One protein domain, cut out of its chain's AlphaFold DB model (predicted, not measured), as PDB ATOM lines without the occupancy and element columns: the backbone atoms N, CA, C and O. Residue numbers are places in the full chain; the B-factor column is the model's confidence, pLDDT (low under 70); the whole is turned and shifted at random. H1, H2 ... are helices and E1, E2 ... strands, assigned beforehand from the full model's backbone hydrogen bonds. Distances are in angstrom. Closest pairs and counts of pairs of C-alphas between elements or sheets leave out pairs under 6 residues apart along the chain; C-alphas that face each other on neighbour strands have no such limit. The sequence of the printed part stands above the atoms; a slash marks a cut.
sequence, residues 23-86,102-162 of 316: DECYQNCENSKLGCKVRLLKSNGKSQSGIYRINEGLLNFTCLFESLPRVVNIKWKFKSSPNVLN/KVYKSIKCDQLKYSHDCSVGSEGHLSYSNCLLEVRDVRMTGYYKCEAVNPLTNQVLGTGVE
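Overview. This is residues 23 to 86 and 102 to 162 of the 316 residues of an uncharacterized protein of Strongyloides venezuelensis (UniProt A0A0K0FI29). What does the domain look like? It is an elongated sandwich of two strongly twisted four-stranded sheets face to face, E1 E3 E7 E6 over E5 E4 E8 E9, with the short helix H1 at one end of the long axis and E2 at the other. What is it made of? The printed part has 125 residues with one named helix and nine named strands, in the order H1 E1 E2 E3 E4 E5 E6 E7 E8 E9, and is mostly strand; both sheets are antiparallel throughout. How large is it? It is only just compact, close to loose, with a radius of gyration of the C-alphas of 16.4 A and spans of 49 by 25 by 21 A.

Arrangement. What comes first? H1, residues 24 to 30, is not on either sheet; 2 of its 3 O i to N i+4 pairs are within hydrogen-bond range. E2, residues 50 to 53, pairs with no named strand. How is the first sheet paired? Its order is E1, residues 38 to 43, E3, residues 58 to 67, E7, residues 125 to 134, and E6, residues 111 to 114. N 39 and O 66 of E1 and E3 are 2.8 A apart, N 59 and O 133 of E3 and E7 2.8 A, and N 112 and O 128 of the hairpin E6 and E7 3.3 A. How is the second paired? Its order is E5, residues 105 to 107, E4, residues 73 to 80, E8, residues 142 to 149, and E9, residues 156 to 159. N 105 and O 78 of E5 and E4 are 2.8 A apart, N 75 and O 147 of E4 and E8 2.8 A, and N 148 and O 158 of the hairpin E8 and E9 2.8 A. How do the sheets meet? The parts that face each other are 9.3 A centre to centre, with strands at 32 degrees; the closest C-alphas of E1 and E9 are those of Val 38 and Gly 158, 6.1 A.

Along the chain. Where do the elements begin and end? C-alpha 24 of H1 is at (263.610, 319.238, 137.162), and C-alpha 159 of E9 is at (263.104, 304.928, 159.132). Which strands are longest? From first to last C-alpha E7 measures 30.1 A, E3 29.2 A, E4 23.0 A and E8 22.0 A.

Size, cuts and confidence. Is anything missing? Residues 87 to 101 are not printed, and C-alphas 86 and 102 are 17.6 A apart across the cut. Of the links printed whole, none is long. Where is confidence low? The mean pLDDT of the printed part is 83.0, and residues 110 to 123 are among those under 70.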
ATOM      1  N   ASP A  23     262.856 322.704 140.070       61.91
ATOM      2  CA  ASP A  23     263.760 321.574 140.225       61.91
ATOM      3  C   ASP A  23     263.252 320.493 139.262       61.91
ATOM      4  O   ASP A  23     262.142 319.987 139.432       61.91
ATOM      5  N   GLU A  24     264.004 320.195 138.206       62.88
ATOM      6  CA  GLU A  24     263.610 319.238 137.162       62.88
ATOM      7  C   GLU A  24     263.284 317.865 137.780       62.88
ATOM      8  O   GLU A  24     262.301 317.214 137.424       62.88
ATOM      9  N   CYS A  25     264.005 317.501 138.847       65.19
ATOM     10  CA  CYS A  25     263.731 316.333 139.686       65.19
ATOM     11  C   CYS A  25     262.342 316.357 140.361       65.19
ATOM     12  O   CYS A  25     261.778 315.296 140.624       65.19
ATOM     13  N   TYR A  26     261.781 317.534 140.665       71.31
ATOM     14  CA  TYR A  26     260.456 317.676 141.286       71.31
ATOM     15  C   TYR A  26     259.337 317.347 140.297       71.31
ATOM     16  O   TYR A  26     258.426 316.593 140.624       71.31
ATOM     17  N   GLN A  27     259.425 317.848 139.065       67.38
ATOM     18  CA  GLN A  27     258.454 317.504 138.020       67.38
ATOM     19  C   GLN A  27     258.605 316.042 137.573       67.38
ATOM     20  O   GLN A  27     257.612 315.343 137.366       67.38
ATOM     21  N   ASN A  28     259.843 315.539 137.506       67.38
ATOM     22  CA  ASN A  28     260.110 314.144 137.157       67.38
ATOM     23  C   ASN A  28     259.634 313.169 138.247       67.38
ATOM     24  O   ASN A  28     259.170 312.073 137.922       67.38
ATOM     25  N   CYS A  29     259.679 313.545 139.533       74.50
ATOM     26  CA  CYS A  29     259.224 312.652 140.599       74.50
ATOM     27  C   CYS A  29     257.713 312.434 140.611       74.50
ATOM     28  O   CYS A  29     257.300 311.311 140.903       74.50
ATOM     29  N   GLU A  30     256.902 313.435 140.253       72.69
ATOM     30  CA  GLU A  30     255.437 313.301 140.157       72.69
ATOM     31  C   GLU A  30     255.017 312.223 139.144       72.69
ATOM     32  O   GLU A  30     254.048 311.503 139.376       72.69
ATOM     33  N   ASN A  31     255.807 312.043 138.080       68.50
ATOM     34  CA  ASN A  31     255.567 311.060 137.018       68.50
ATOM     35  C   ASN A  31     256.316 309.726 137.220       68.50
ATOM     36  O   ASN A  31     256.181 308.802 136.415       68.50
ATOM     37  N   SER A  32     257.118 309.603 138.282       70.19
ATOM     38  CA  SER A  32     257.886 308.390 138.588       70.19
ATOM     39  C   SER A  32     257.049 307.349 139.347       70.19
ATOM     40  O   SER A  32     256.160 307.688 140.125       70.19
ATOM     41  N   LYS A  33     257.387 306.055 139.217       70.88
ATOM     42  CA  LYS A  33     256.737 304.974 139.995       70.88
ATOM     43  C   LYS A  33     256.933 305.117 141.514       70.88
ATOM     44  O   LYS A  33     256.101 304.636 142.281       70.88
ATOM     45  N   LEU A  34     258.034 305.736 141.946       69.69
ATOM     46  CA  LEU A  34     258.340 305.998 143.357       69.69
ATOM     47  C   LEU A  34     257.514 307.176 143.909       69.69
ATOM     48  O   LEU A  34     257.224 307.221 145.108       69.69
ATOM     49  N   GLY A  35     257.106 308.107 143.043       78.00
ATOM     50  CA  GLY A  35     256.609 309.417 143.449       78.00
ATOM     51  C   GLY A  35     257.695 310.253 144.139       78.00
ATOM     52  O   GLY A  35     258.848 309.841 144.278       78.00
ATOM     53  N   CYS A  36     257.317 311.416 144.667       81.00
ATOM     54  CA  CYS A  36     258.185 312.256 145.501       81.00
ATOM     55  C   CYS A  36     258.257 311.711 146.945       81.00
ATOM     56  O   CYS A  36     257.800 312.345 147.900       81.00
ATOM     57  N   LYS A  37     258.736 310.469 147.092       84.62
ATOM     58  CA  LYS A  37     258.788 309.709 148.351       84.62
ATOM     59  C   LYS A  37     260.211 309.256 148.680       84.62
ATOM     60  O   LYS A  37     261.128 309.347 147.868       84.62
ATOM     61  N   VAL A  38     260.370 308.734 149.898       89.31
ATOM     62  CA  VAL A  38     261.600 308.104 150.393       89.31
ATOM     63  C   VAL A  38     261.335 306.626 150.659       89.31
ATOM     64  O   VAL A  38     260.345 306.274 151.300       89.31
ATOM     65  N   ARG A  39     262.232 305.757 150.196       90.12
ATOM     66  CA  ARG A  39     262.149 304.305 150.357       90.12
ATOM     67  C   ARG A  39     263.445 303.756 150.940       90.12
ATOM     68  O   ARG A  39     264.534 304.098 150.496       90.12
ATOM     69  N   LEU A  40     263.332 302.867 151.925       91.44
ATOM     70  CA  LEU A  40     264.468 302.083 152.405       91.44
ATOM     71  C   LEU A  40     264.755 300.951 151.409       91.44
ATOM     72  O   LEU A  40     263.886 300.112 151.172       91.44
ATOM     73  N   LEU A  41     265.966 300.918 150.854       90.50
ATOM     74  CA  LEU A  41     266.409 299.853 149.949       90.50
ATOM     75  C   LEU A  41     267.157 298.745 150.689       90.50
ATOM     76  O   LEU A  41     266.927 297.564 150.443       90.50
ATOM     77  N   LYS A  42     268.059 299.123 151.602       90.50
ATOM     78  CA  LYS A  42     268.897 298.170 152.337       90.50
ATOM     79  C   LYS A  42     269.102 298.624 153.772       90.50
ATOM     80  O   LYS A  42     269.435 299.779 154.028       90.50
ATOM     81  N   SER A  43     268.957 297.684 154.699       92.25
ATOM     82  CA  SER A  43     269.405 297.819 156.080       92.25
ATOM     83  C   SER A  43     269.845 296.458 156.602       92.25
ATOM     84  O   SER A  43     269.198 295.451 156.318       92.25
ATOM     85  N   ASN A  44     270.936 296.420 157.363       90.75
ATOM     86  CA  ASN A  44     271.410 295.204 158.027       90.75
ATOM     87  C   ASN A  44     271.062 295.170 159.527       90.75
ATOM     88  O   ASN A  44     271.571 294.322 160.250       90.75
ATOM     89  N   GLY A  45     270.186 296.057 160.013       87.19
ATOM     90  CA  GLY A  45     269.913 296.169 161.448       87.19
ATOM     91  C   GLY A  45     269.426 294.869 162.104       87.19
ATOM     92  O   GLY A  45     269.859 294.496 163.195       87.19
ATOM     93  N   LYS A  46     268.596 294.095 161.389       87.88
ATOM     94  CA  LYS A  46     268.124 292.787 161.868       87.88
ATOM     95  C   LYS A  46     269.263 291.772 162.023       87.88
ATOM     96  O   LYS A  46     269.262 291.031 162.997       87.88
ATOM     97  N   SER A  47     270.223 291.734 161.096       90.06
ATOM     98  CA  SER A  47     271.351 290.792 161.169       90.06
ATOM     99  C   SER A  47     272.435 291.221 162.156       90.06
ATOM    100  O   SER A  47     273.209 290.382 162.593       90.06
ATOM    101  N   GLN A  48     272.478 292.504 162.517       91.00
ATOM    102  CA  GLN A  48     273.338 293.030 163.579       91.00
ATOM    103  C   GLN A  48     272.684 292.964 164.965       91.00
ATOM    104  O   GLN A  48     273.282 293.383 165.944       91.00
ATOM    105  N   SER A  49     271.440 292.497 165.085       93.06
ATOM    106  CA  SER A  49     270.810 292.349 166.399       93.06
ATOM    107  C   SER A  49     271.388 291.140 167.127       93.06
ATOM    108  O   SER A  49     271.525 290.073 166.533       93.06
ATOM    109  N   GLY A  50     271.691 291.280 168.416       93.19
ATOM    110  CA  GLY A  50     272.263 290.188 169.192       93.19
ATOM    111  C   GLY A  50     273.010 290.627 170.442       93.19
ATOM    112  O   GLY A  50     272.856 291.749 170.933       93.19
ATOM    113  N   ILE A  51     273.808 289.692 170.956       92.88
ATOM    114  CA  ILE A  51     274.616 289.850 172.161       92.88
ATOM    115  C   ILE A  51     276.069 290.099 171.757       92.88
ATOM    116  O   ILE A  51     276.635 289.345 170.968       92.88
ATOM    117  N   TYR A  52     276.668 291.142 172.320       93.06
ATOM    118  CA  TYR A  52     278.030 291.581 172.036       93.06
ATOM    119  C   TYR A  52     278.830 291.666 173.326       93.06
ATOM    120  O   TYR A  52     278.322 292.128 174.343       93.06
ATOM    121  N   ARG A  53     280.095 291.256 173.289       92.19
ATOM    122  CA  ARG A  53     280.999 291.384 174.432       92.19
ATOM    123  C   ARG A  53     281.674 292.748 174.434       92.19
ATOM    124  O   ARG A  53     282.088 293.245 173.383       92.19
ATOM    125  N   ILE A  54     281.791 293.344 175.615       90.44
ATOM    126  CA  ILE A  54     282.543 294.579 175.813       90.44
ATOM    127  C   ILE A  54     284.004 294.388 175.387       90.44
ATOM    128  O   ILE A  54     284.598 293.345 175.638       90.44
ATOM    129  N   ASN A  55     284.571 295.390 174.720       87.19
ATOM    130  CA  ASN A  55     285.932 295.448 174.176       87.19
ATOM    131  C   ASN A  55     286.286 294.403 173.100       87.19
ATOM    132  O   ASN A  55     287.378 294.469 172.543       87.19
ATOM    133  N   GLU A  56     285.377 293.489 172.761       85.06
ATOM    134  CA  GLU A  56     285.561 292.492 171.695       85.06
ATOM    135  C   GLU A  56     284.615 292.735 170.505       85.06
ATOM    136  O   GLU A  56     284.890 292.312 169.383       85.06
ATOM    137  N   GLY A  57     283.484 293.414 170.732       78.12
ATOM    138  CA  GLY A  57     282.445 293.628 169.728       78.12
ATOM    139  C   GLY A  57     282.642 294.867 168.849       78.12
ATOM    140  O   GLY A  57     282.986 295.951 169.324       78.12
ATOM    141  N   LEU A  58     282.301 294.722 167.565       88.25
ATOM    142  CA  LEU A  58     282.089 295.818 166.618       88.25
ATOM    143  C   LEU A  58     280.642 295.777 166.121       88.25
ATOM    144  O   LEU A  58     280.187 294.751 165.613       88.25
ATOM    145  N   LEU A  59     279.928 296.894 166.237       90.00
ATOM    146  CA  LEU A  59     278.615 297.071 165.621       90.00
ATOM    147  C   LEU A  59     278.807 297.710 164.252       90.00
ATOM    148  O   LEU A  59     279.377 298.794 164.169       90.00
ATOM    149  N   ASN A  60     278.333 297.061 163.190       91.56
ATOM    150  CA  ASN A  60     278.488 297.542 161.818       91.56
ATOM    151  C   ASN A  60     277.118 297.692 161.161       91.56
ATOM    152  O   ASN A  60     276.587 296.745 160.576       91.56
ATOM    153  N   PHE A  61     276.526 298.878 161.264       91.81
ATOM    154  CA  PHE A  61     275.200 299.148 160.728       91.81
ATOM    155  C   PHE A  61     275.255 299.866 159.389       91.81
ATOM    156  O   PHE A  61     275.971 300.839 159.213       91.81
ATOM    157  N   THR A  62     274.405 299.462 158.456       91.75
ATOM    158  CA  THR A  62     274.291 300.076 157.136       91.75
ATOM    159  C   THR A  62     272.849 300.448 156.848       91.75
ATOM    160  O   THR A  62     271.920 299.706 157.181       91.75
ATOM    161  N   CYS A  63     272.666 301.600 156.206       92.50
ATOM    162  CA  CYS A  63     271.385 302.043 155.677       92.50
ATOM    163  C   CYS A  63     271.555 302.663 154.293       92.50
ATOM    164  O   CYS A  63     272.435 303.495 154.080       92.50
ATOM    165  N   LEU A  64     270.679 302.267 153.374       92.25
ATOM    166  CA  LEU A  64     270.566 302.813 152.029       92.25
ATOM    167  C   LEU A  64     269.118 303.231 151.786       92.25
ATOM    168  O   LEU A  64     268.213 302.393 151.853       92.25
ATOM    169  N   PHE A  65     268.923 304.509 151.484       91.31
ATOM    170  CA  PHE A  65     267.638 305.071 151.093       91.31
ATOM    171  C   PHE A  65     267.680 305.552 149.649       91.31
ATOM    172  O   PHE A  65     268.682 306.110 149.208       91.31
ATOM    173  N   GLU A  66     266.561 305.374 148.967       89.38
ATOM    174  CA  GLU A  66     266.242 305.998 147.691       89.38
ATOM    175  C   GLU A  66     265.248 307.135 147.941       89.38
ATOM    176  O   GLU A  66     264.276 306.951 148.683       89.38
ATOM    177  N   SER A  67     265.487 308.315 147.373       87.12
ATOM    178  CA  SER A  67     264.637 309.481 147.601       87.12
ATOM    179  C   SER A  67     264.476 310.372 146.379       87.12
ATOM    180  O   SER A  67     265.431 310.676 145.669       87.12
ATOM    181  N   LEU A  68     263.256 310.872 146.202       85.00
ATOM    182  CA  LEU A  68     262.929 311.956 145.285       85.00
ATOM    183  C   LEU A  68     262.144 313.049 146.025       85.00
ATOM    184  O   LEU A  68     261.438 312.750 146.991       85.00
ATOM    185  N   PRO A  69     262.246 314.320 145.604       78.00
ATOM    186  CA  PRO A  69     263.047 314.820 144.481       78.00
ATOM    187  C   PRO A  69     264.486 315.170 144.855       78.00
ATOM    188  O   PRO A  69     265.203 315.725 144.040       78.00
ATOM    189  N   ARG A  70     264.893 314.955 146.110       82.12
ATOM    190  CA  ARG A  70     266.198 315.390 146.623       82.12
ATOM    191  C   ARG A  70     266.848 314.298 147.451       82.12
ATOM    192  O   ARG A  70     266.168 313.421 147.984       82.12
ATOM    193  N   VAL A  71     268.167 314.391 147.598       85.31
ATOM    194  CA  VAL A  71     268.935 313.584 148.554       85.31
ATOM    195  C   VAL A  71     268.458 313.821 149.990       85.31
ATOM    196  O   VAL A  71     268.078 314.933 150.368       85.31
ATOM    197  N   VAL A  72     268.525 312.778 150.815       89.31
ATOM    198  CA  VAL A  72     268.204 312.837 152.245       89.31
ATOM    199  C   VAL A  72     269.471 312.752 153.089       89.31
ATOM    200  O   VAL A  72     270.487 312.175 152.702       89.31
ATOM    201  N   ASN A  73     269.422 313.313 154.294       90.62
ATOM    202  CA  ASN A  73     270.464 313.073 155.288       90.62
ATOM    203  C   ASN A  73     270.102 311.827 156.097       90.62
ATOM    204  O   ASN A  73     268.950 311.676 156.494       90.62
ATOM    205  N   ILE A  74     271.071 310.957 156.382       91.56
ATOM    206  CA  ILE A  74     270.842 309.807 157.259       91.56
ATOM    207  C   ILE A  74     271.340 310.168 158.651       91.56
ATOM    208  O   ILE A  74     272.497 310.543 158.828       91.56
ATOM    209  N   LYS A  75     270.462 310.056 159.646       92.31
ATOM    210  CA  LYS A  75     270.794 310.251 161.056       92.31
ATOM    211  C   LYS A  75     270.657 308.941 161.803       92.31
ATOM    212  O   LYS A  75     269.599 308.321 161.782       92.31
ATOM    213  N   TRP A  76     271.705 308.550 162.512       92.81
ATOM    214  CA  TRP A  76     271.655 307.399 163.400       92.81
ATOM    215  C   TRP A  76     271.099 307.790 164.764       92.81
ATOM    216  O   TRP A  76     271.372 308.873 165.291       92.81
ATOM    217  N   LYS A  77     270.296 306.894 165.327       93.44
ATOM    218  CA  LYS A  77     269.579 307.065 166.584       93.44
ATOM    219  C   LYS A  77     269.844 305.883 167.505       93.44
ATOM    220  O   LYS A  77     269.822 304.739 167.060       93.44
ATOM    221  N   PHE A  78     270.017 306.180 168.787       92.69
ATOM    222  CA  PHE A  78     270.207 305.204 169.852       92.69
ATOM    223  C   PHE A  78     269.255 305.476 171.017       92.69
ATOM    224  O   PHE A  78     269.094 306.624 171.439       92.69
ATOM    225  N   LYS A  79     268.660 304.418 171.560       91.69
ATOM    226  CA  LYS A  79     267.873 304.444 172.793       91.69
ATOM    227  C   LYS A  79     268.423 303.389 173.752       91.69
ATOM    228  O   LYS A  79     268.290 302.202 173.472       91.69
ATOM    229  N   SER A  80     269.010 303.837 174.863       88.12
ATOM    230  CA  SER A  80     269.472 302.964 175.956       88.12
ATOM    231  C   SER A  80     268.301 302.172 176.520       88.12
ATOM    232  O   SER A  80     267.237 302.747 176.740       88.12
ATOM    233  N   SER A  81     268.497 300.879 176.747       88.00
ATOM    234  CA  SER A  81     267.521 300.039 177.440       88.00
ATOM    235  C   SER A  81     268.238 298.814 178.020       88.00
ATOM    236  O   SER A  81     268.749 298.000 177.251       88.00
ATOM    237  N   PRO A  82     268.299 298.669 179.357       81.19
ATOM    238  CA  PRO A  82     269.011 297.567 180.014       81.19
ATOM    239  C   PRO A  82     268.328 296.209 179.832       81.19
ATOM    240  O   PRO A  82     268.968 295.171 179.975       81.19
ATOM    241  N   ASN A  83     267.042 296.210 179.474       76.88
ATOM    242  CA  ASN A  83     266.204 295.015 179.394       76.88
ATOM    243  C   ASN A  83     266.095 294.437 177.970       76.88
ATOM    244  O   ASN A  83     265.304 293.527 177.719       76.88
ATOM    245  N   VAL A  84     266.870 294.955 177.012       79.81
ATOM    246  CA  VAL A  84     266.852 294.472 175.624       79.81
ATOM    247  C   VAL A  84     267.306 293.021 175.556       79.81
ATOM    248  O   VAL A  84     268.383 292.682 176.036       79.81
ATOM    249  N   LEU A  85     266.493 292.174 174.913       74.25
ATOM    250  CA  LEU A  85     266.739 290.730 174.772       74.25
ATOM    251  C   LEU A  85     266.840 289.997 176.125       74.25
ATOM    252  O   LEU A  85     267.489 288.956 176.221       74.25
ATOM    253  N   ASN A  86     266.220 290.544 177.175       68.19
ATOM    254  CA  ASN A  86     266.171 289.931 178.495       68.19
ATOM    255  C   ASN A  86     264.799 289.265 178.696       68.19
ATOM    256  O   ASN A  86     263.912 289.829 179.325       68.19
ATOM    257  N   LYS A 102     263.586 306.565 178.051       65.19
ATOM    258  CA  LYS A 102     264.537 307.448 177.359       65.19
ATOM    259  C   LYS A 102     264.170 307.599 175.880       65.19
ATOM    260  O   LYS A 102     263.859 306.643 175.176       65.19
ATOM    261  N   VAL A 103     264.250 308.835 175.391       80.38
ATOM    262  CA  VAL A 103     264.022 309.179 173.979       80.38
ATOM    263  C   VAL A 103     265.258 308.824 173.144       80.38
ATOM    264  O   VAL A 103     266.388 308.911 173.631       80.38
ATOM    265  N   TYR A 104     265.053 308.463 171.873       86.69
ATOM    266  CA  TYR A 104     266.138 308.268 170.909       86.69
ATOM    267  C   TYR A 104     267.043 309.503 170.828       86.69
ATOM    268  O   TYR A 104     266.611 310.597 170.456       86.69
ATOM    269  N   LYS A 105     268.330 309.307 171.105       89.31
ATOM    270  CA  LYS A 105     269.380 310.316 170.956       89.31
ATOM    271  C   LYS A 105     270.099 310.123 169.630       89.31
ATOM    272  O   LYS A 105     270.248 309.000 169.155       89.31
ATOM    273  N   SER A 106     270.539 311.218 169.019       88.00
ATOM    274  CA  SER A 106     271.361 311.147 167.808       88.00
ATOM    275  C   SER A 106     272.762 310.650 168.154       88.00
ATOM    276  O   SER A 106     273.374 311.166 169.089       88.00
ATOM    277  N   ILE A 107     273.277 309.708 167.371       88.62
ATOM    278  CA  ILE A 107     274.676 309.278 167.427       88.62
ATOM    279  C   ILE A 107     275.387 309.716 166.149       88.62
ATOM    280  O   ILE A 107     274.771 309.823 165.086       88.62
ATOM    281  N   LYS A 108     276.674 310.040 166.273       81.56
ATOM    282  CA  LYS A 108     277.500 310.455 165.139       81.56
ATOM    283  C   LYS A 108     278.094 309.215 164.486       81.56
ATOM    284  O   LYS A 108     278.724 308.419 165.171       81.56
ATOM    285  N   CYS A 109     277.893 309.095 163.183       80.75
ATOM    286  CA  CYS A 109     278.498 308.074 162.342       80.75
ATOM    287  C   CYS A 109     278.854 308.699 160.991       80.75
ATOM    288  O   CYS A 109     278.272 309.726 160.620       80.75
ATOM    289  N   ASP A 110     279.758 308.062 160.257       67.31
ATOM    290  CA  ASP A 110     280.175 308.534 158.942       67.31
ATOM    291  C   ASP A 110     279.058 308.358 157.891       67.31
ATOM    292  O   ASP A 110     278.238 307.430 157.922       67.31
ATOM    293  N   GLN A 111     278.984 309.290 156.938       62.16
ATOM    294  CA  GLN A 111     277.991 309.270 155.861       62.16
ATOM    295  C   GLN A 111     278.665 309.531 154.512       62.16
ATOM    296  O   GLN A 111     279.407 310.499 154.363       62.16
ATOM    297  N   LEU A 112     278.329 308.711 153.512       59.19
ATOM    298  CA  LEU A 112     278.692 308.930 152.112       59.19
ATOM    299  C   LEU A 112     277.424 309.279 151.324       59.19
ATOM    300  O   LEU A 112     276.455 308.522 151.312       59.19
ATOM    301  N   LYS A 113     277.403 310.444 150.676       55.56
ATOM    302  CA  LYS A 113     276.254 310.893 149.878       55.56
ATOM    303  C   LYS A 113     276.546 310.679 148.401       55.56
ATOM    304  O   LYS A 113     277.575 311.149 147.926       55.56
ATOM    305  N   TYR A 114     275.628 310.031 147.688       57.66
ATOM    306  CA  TYR A 114     275.714 309.859 146.240       57.66
ATOM    307  C   TYR A 114     274.532 310.574 145.581       57.66
ATOM    308  O   TYR A 114     273.377 310.185 145.720       57.66
ATOM    309  N   SER A 115     274.817 311.674 144.888       54.22
ATOM    310  CA  SER A 115     273.803 312.390 144.115       54.22
ATOM    311  C   SER A 115     273.833 311.877 142.681       54.22
ATOM    312  O   SER A 115     274.854 312.009 142.014       54.22
ATOM    313  N   HIS A 116     272.727 311.302 142.219       57.81
ATOM    314  CA  HIS A 116     272.504 311.037 140.796       57.81
ATOM    315  C   HIS A 116     271.805 312.228 140.136       57.81
ATOM    316  O   HIS A 116     271.059 312.946 140.803       57.81
ATOM    317  N   ASP A 117     272.068 312.423 138.846       52.75
ATOM    318  CA  ASP A 117     271.349 313.364 137.988       52.75
ATOM    319  C   ASP A 117     270.003 312.734 137.571       52.75
ATOM    320  O   ASP A 117     269.975 311.596 137.096       52.75
ATOM    321  N   CYS A 118     268.881 313.428 137.797       60.03
ATOM    322  CA  CYS A 118     267.522 312.909 137.555       60.03
ATOM    323  C   CYS A 118     267.110 312.935 136.074       60.03
ATOM    324  O   CYS A 118     265.953 312.657 135.754       60.03
ATOM    325  N   SER A 119     268.015 313.335 135.183       52.66
ATOM    326  CA  SER A 119     267.733 313.611 133.773       52.66
ATOM    327  C   SER A 119     267.585 312.356 132.898       52.66
ATOM    328  O   SER A 119     267.085 312.466 131.781       52.66
ATOM    329  N   VAL A 120     267.971 311.158 133.372       51.22
ATOM    330  CA  VAL A 120     268.069 309.957 132.503       51.22
ATOM    331  C   VAL A 120     267.366 308.697 133.049       51.22
ATOM    332  O   VAL A 120     267.281 307.697 132.341       51.22
ATOM    333  N   GLY A 121     266.792 308.695 134.259       52.03
ATOM    334  CA  GLY A 121     266.240 307.454 134.825       52.03
ATOM    335  C   GLY A 121     265.095 307.616 135.816       52.03
ATOM    336  O   GLY A 121     264.981 308.610 136.522       52.03
ATOM    337  N   SER A 122     264.260 306.578 135.898       55.12
ATOM    338  CA  SER A 122     263.177 306.404 136.879       55.12
ATOM    339  C   SER A 122     263.660 306.139 138.316       55.12
ATOM    340  O   SER A 122     262.858 305.730 139.156       55.12
ATOM    341  N   GLU A 123     264.961 306.281 138.571       65.94
ATOM    342  CA  GLU A 123     265.632 305.911 139.817       65.94
ATOM    343  C   GLU A 123     265.844 307.154 140.689       65.94
ATOM    344  O   GLU A 123     266.243 308.214 140.204       65.94
ATOM    345  N   GLY A 124     265.530 307.042 141.980       74.88
ATOM    346  CA  GLY A 124     265.692 308.140 142.929       74.88
ATOM    347  C   GLY A 124     267.148 308.364 143.343       74.88
ATOM    348  O   GLY A 124     268.028 307.537 143.114       74.88
ATOM    349  N   HIS A 125     267.423 309.479 144.024       83.62
ATOM    350  CA  HIS A 125     268.750 309.717 144.589       83.62
ATOM    351  C   HIS A 125     269.070 308.708 145.693       83.62
ATOM    352  O   HIS A 125     268.207 308.367 146.502       83.62
ATOM    353  N   LEU A 126     270.337 308.301 145.796       86.25
ATOM    354  CA  LEU A 126     270.775 307.296 146.759       86.25
ATOM    355  C   LEU A 126     271.539 307.924 147.922       86.25
ATOM    356  O   LEU A 126     272.599 308.529 147.785       86.25
ATOM    357  N   SER A 127     271.021 307.736 149.126       88.69
ATOM    358  CA  SER A 127     271.682 308.167 150.354       88.69
ATOM    359  C   SER A 127     272.149 306.939 151.120       88.69
ATOM    360  O   SER A 127     271.330 306.093 151.481       88.69
ATOM    361  N   TYR A 128     273.454 306.835 151.371       89.88
ATOM    362  CA  TYR A 128     274.066 305.706 152.066       89.88
ATOM    363  C   TYR A 128     274.751 306.158 153.360       89.88
ATOM    364  O   TYR A 128     275.349 307.230 153.442       89.88
ATOM    365  N   SER A 129     274.670 305.352 154.410       89.94
ATOM    366  CA  SER A 129     275.456 305.572 155.622       89.94
ATOM    367  C   SER A 129     275.855 304.243 156.229       89.94
ATOM    368  O   SER A 129     275.054 303.305 156.284       89.94
ATOM    369  N   ASN A 130     277.100 304.202 156.694       89.00
ATOM    370  CA  ASN A 130     277.656 303.110 157.462       89.00
ATOM    371  C   ASN A 130     278.037 303.634 158.852       89.00
ATOM    372  O   ASN A 130     278.686 304.670 158.965       89.00
ATOM    373  N   CYS A 131     277.626 302.934 159.902       89.56
ATOM    374  CA  CYS A 131     277.958 303.256 161.276       89.56
ATOM    375  C   CYS A 131     278.713 302.095 161.911       89.56
ATOM    376  O   CYS A 131     278.119 301.063 162.231       89.56
ATOM    377  N   LEU A 132     280.015 302.301 162.102       90.06
ATOM    378  CA  LEU A 132     280.894 301.382 162.808       90.06
ATOM    379  C   LEU A 132     281.112 301.895 164.235       90.06
ATOM    380  O   LEU A 132     281.624 302.997 164.420       90.06
ATOM    381  N   LEU A 133     280.709 301.113 165.235       89.94
ATOM    382  CA  LEU A 133     280.850 301.463 166.649       89.94
ATOM    383  C   LEU A 133     281.591 300.356 167.391       89.94
ATOM    384  O   LEU A 133     281.189 299.194 167.350       89.94
ATOM    385  N   GLU A 134     282.636 300.731 168.119       90.62
ATOM    386  CA  GLU A 134     283.302 299.827 169.052       90.62
ATOM    387  C   GLU A 134     282.490 299.688 170.337       90.62
ATOM    388  O   GLU A 134     282.088 300.681 170.951       90.62
ATOM    389  N   VAL A 135     282.268 298.448 170.765       91.19
ATOM    390  CA  VAL A 135     281.480 298.137 171.959       91.19
ATOM    391  C   VAL A 135     282.353 298.310 173.201       91.19
ATOM    392  O   VAL A 135     282.964 297.359 173.672       91.19
ATOM    393  N   ARG A 136     282.436 299.532 173.735       90.56
ATOM    394  CA  ARG A 136     283.313 299.871 174.879       90.56
ATOM    395  C   ARG A 136     282.589 300.061 176.210       90.56
ATOM    396  O   ARG A 136     283.240 300.231 177.239       90.56
ATOM    397  N   ASP A 137     281.260 300.088 176.190       91.56
ATOM    398  CA  ASP A 137     280.455 300.367 177.378       91.56
ATOM    399  C   ASP A 137     279.198 299.489 177.417       91.56
ATOM    400  O   ASP A 137     278.465 299.409 176.427       91.56
ATOM    401  N   VAL A 138     278.909 298.864 178.562       91.31
ATOM    402  CA  VAL A 138     277.671 298.079 178.766       91.31
ATOM    403  C   VAL A 138     276.402 298.913 178.549       91.31
ATOM    404  O   VAL A 138     275.372 298.383 178.128       91.31
ATOM    405  N   ARG A 139     276.490 300.238 178.721       90.44
ATOM    406  CA  ARG A 139     275.417 301.215 178.470       90.44
ATOM    407  C   ARG A 139     275.118 301.437 176.986       90.44
ATOM    408  O   ARG A 139     274.177 302.156 176.661       90.44
ATOM    409  N   MET A 140     275.878 300.815 176.083       92.12
ATOM    410  CA  MET A 140     275.532 300.699 174.660       92.12
ATOM    411  C   MET A 140     274.443 299.638 174.406       92.12
ATOM    412  O   MET A 140     273.987 299.471 173.279       92.12
ATOM    413  N   THR A 141     273.984 298.930 175.442       92.44
ATOM    414  CA  THR A 141     272.805 298.056 175.370       92.44
ATOM    415  C   THR A 141     271.545 298.883 175.097       92.44
ATOM    416  O   THR A 141     271.244 299.853 175.798       92.44
ATOM    417  N   GLY A 142     270.806 298.524 174.049       93.00
ATOM    418  CA  GLY A 142     269.634 299.276 173.633       93.00
ATOM    419  C   GLY A 142     269.206 299.028 172.190       93.00
ATOM    420  O   GLY A 142     269.463 297.981 171.592       93.00
ATOM    421  N   TYR A 143     268.536 300.033 171.634       93.25
ATOM    422  CA  TYR A 143     267.954 300.009 170.298       93.25
ATOM    423  C   TYR A 143     268.658 301.001 169.377       93.25
ATOM    424  O   TYR A 143     268.790 302.181 169.714       93.25
ATOM    425  N   TYR A 144     269.043 300.537 168.192       94.12
ATOM    426  CA  TYR A 144     269.707 301.339 167.166       94.12
ATOM    427  C   TYR A 144     268.867 301.391 165.898       94.12
ATOM    428  O   TYR A 144     268.364 300.369 165.438       94.12
ATOM    429  N   LYS A 145     268.732 302.571 165.297       94.06
ATOM    430  CA  LYS A 145     268.061 302.733 164.000       94.06
ATOM    431  C   LYS A 145     268.636 303.916 163.232       94.06
ATOM    432  O   LYS A 145     269.220 304.823 163.822       94.06
ATOM    433  N   CYS A 146     268.427 303.934 161.925       93.62
ATOM    434  CA  CYS A 146     268.722 305.087 161.083       93.62
ATOM    435  C   CYS A 146     267.420 305.782 160.660       93.62
ATOM    436  O   CYS A 146     266.384 305.140 160.502       93.62
ATOM    437  N   GLU A 147     267.470 307.092 160.462       94.81
ATOM    438  CA  GLU A 147     266.358 307.909 159.980       94.81
ATOM    439  C   GLU A 147     266.822 308.702 158.759       94.81
ATOM    440  O   GLU A 147     267.839 309.396 158.812       94.81
ATOM    441  N   ALA A 148     266.073 308.607 157.665       93.50
ATOM    442  CA  ALA A 148     266.206 309.502 156.528       93.50
ATOM    443  C   ALA A 148     265.473 310.802 156.853       93.50
ATOM    444  O   ALA A 148     264.269 310.788 157.118       93.50
ATOM    445  N   VAL A 149     266.186 311.924 156.834       92.75
ATOM    446  CA  VAL A 149     265.632 313.238 157.150       92.75
ATOM    447  C   VAL A 149     265.800 314.212 155.998       92.75
ATOM    448  O   VAL A 149     266.800 314.193 155.273       92.75
ATOM    449  N   ASN A 150     264.830 315.112 155.870       90.19
ATOM    450  CA  ASN A 150     264.927 316.240 154.963       90.19
ATOM    451  C   ASN A 150     266.131 317.120 155.367       90.19
ATOM    452  O   ASN A 150     266.224 317.516 156.533       90.19
ATOM    453  N   PRO A 151     267.050 317.444 154.443       85.56
ATOM    454  CA  PRO A 151     268.251 318.209 154.768       85.56
ATOM    455  C   PRO A 151     267.972 319.658 155.194       85.56
ATOM    456  O   PRO A 151     268.791 320.228 155.909       85.56
ATOM    457  N   LEU A 152     266.835 320.238 154.795       87.44
ATOM    458  CA  LEU A 152     266.455 321.619 155.106       87.44
ATOM    459  C   LEU A 152     265.593 321.707 156.369       87.44
ATOM    460  O   LEU A 152     265.833 322.549 157.227       87.44
ATOM    461  N   THR A 153     264.595 320.826 156.500       89.25
ATOM    462  CA  THR A 153     263.611 320.900 157.596       89.25
ATOM    463  C   THR A 153     263.912 319.957 158.760       89.25
ATOM    464  O   THR A 153     263.261 320.043 159.796       89.25
ATOM    465  N   ASN A 154     264.872 319.035 158.610       87.50
ATOM    466  CA  ASN A 154     265.141 317.939 159.550       87.50
ATOM    467  C   ASN A 154     263.942 317.012 159.834       87.50
ATOM    468  O   ASN A 154     264.025 316.176 160.734       87.50
ATOM    469  N   GLN A 155     262.859 317.116 159.064       91.81
ATOM    470  CA  GLN A 155     261.706 316.231 159.174       91.81
ATOM    471  C   GLN A 155     262.097 314.798 158.806       91.81
ATOM    472  O   GLN A 155     262.785 314.585 157.807       91.81
ATOM    473  N   VAL A 156     261.647 313.819 159.592       91.81
ATOM    474  CA  VAL A 156     261.849 312.393 159.298       91.81
ATOM    475  C   VAL A 156     260.946 311.988 158.135       91.81
ATOM    476  O   VAL A 156     259.733 312.167 158.195       91.81
ATOM    477  N   LEU A 157     261.553 311.450 157.080       92.06
ATOM    478  CA  LEU A 157     260.886 311.011 155.852       92.06
ATOM    479  C   LEU A 157     260.848 309.482 155.723       92.06
ATOM    480  O   LEU A 157     260.002 308.941 155.022       92.06
ATOM    481  N   GLY A 158     261.756 308.780 156.404       90.88
ATOM    482  CA  GLY A 158     261.809 307.322 156.424       90.88
ATOM    483  C   GLY A 158     262.646 306.807 157.591       90.88
ATOM    484  O   GLY A 158     263.507 307.515 158.109       90.88
ATOM    485  N   THR A 159     262.394 305.568 158.012       92.88
ATOM    486  CA  THR A 159     263.104 304.928 159.132       92.88
ATOM    487  C   THR A 159     263.641 303.568 158.700       92.88
ATOM    488  O   THR A 159     262.975 302.836 157.972       92.88
ATOM    489  N   GLY A 160     264.861 303.248 159.127       91.88
ATOM    490  CA  GLY A 160     265.475 301.938 158.953       91.88
ATOM    491  C   GLY A 160     264.937 300.895 159.927       91.88
ATOM    492  O   GLY A 160     264.168 301.200 160.836       91.88
ATOM    493  N   VAL A 161     265.387 299.653 159.758       92.50
ATOM    494  CA  VAL A 161     265.046 298.570 160.685       92.50
ATOM    495  C   VAL A 161     265.718 298.823 162.034       92.50
ATOM    496  O   VAL A 161     266.913 299.116 162.098       92.50
ATOM    497  N   GLU A 162     264.944 298.703 163.107       92.62
ATOM    498  CA  GLU A 162     265.463 298.796 164.466       92.62
ATOM    499  C   GLU A 162     266.260 297.540 164.833       92.62
ATOM    500  O   GLU A 162     265.812 296.413 164.623       92.62
TER     501      GLU A 162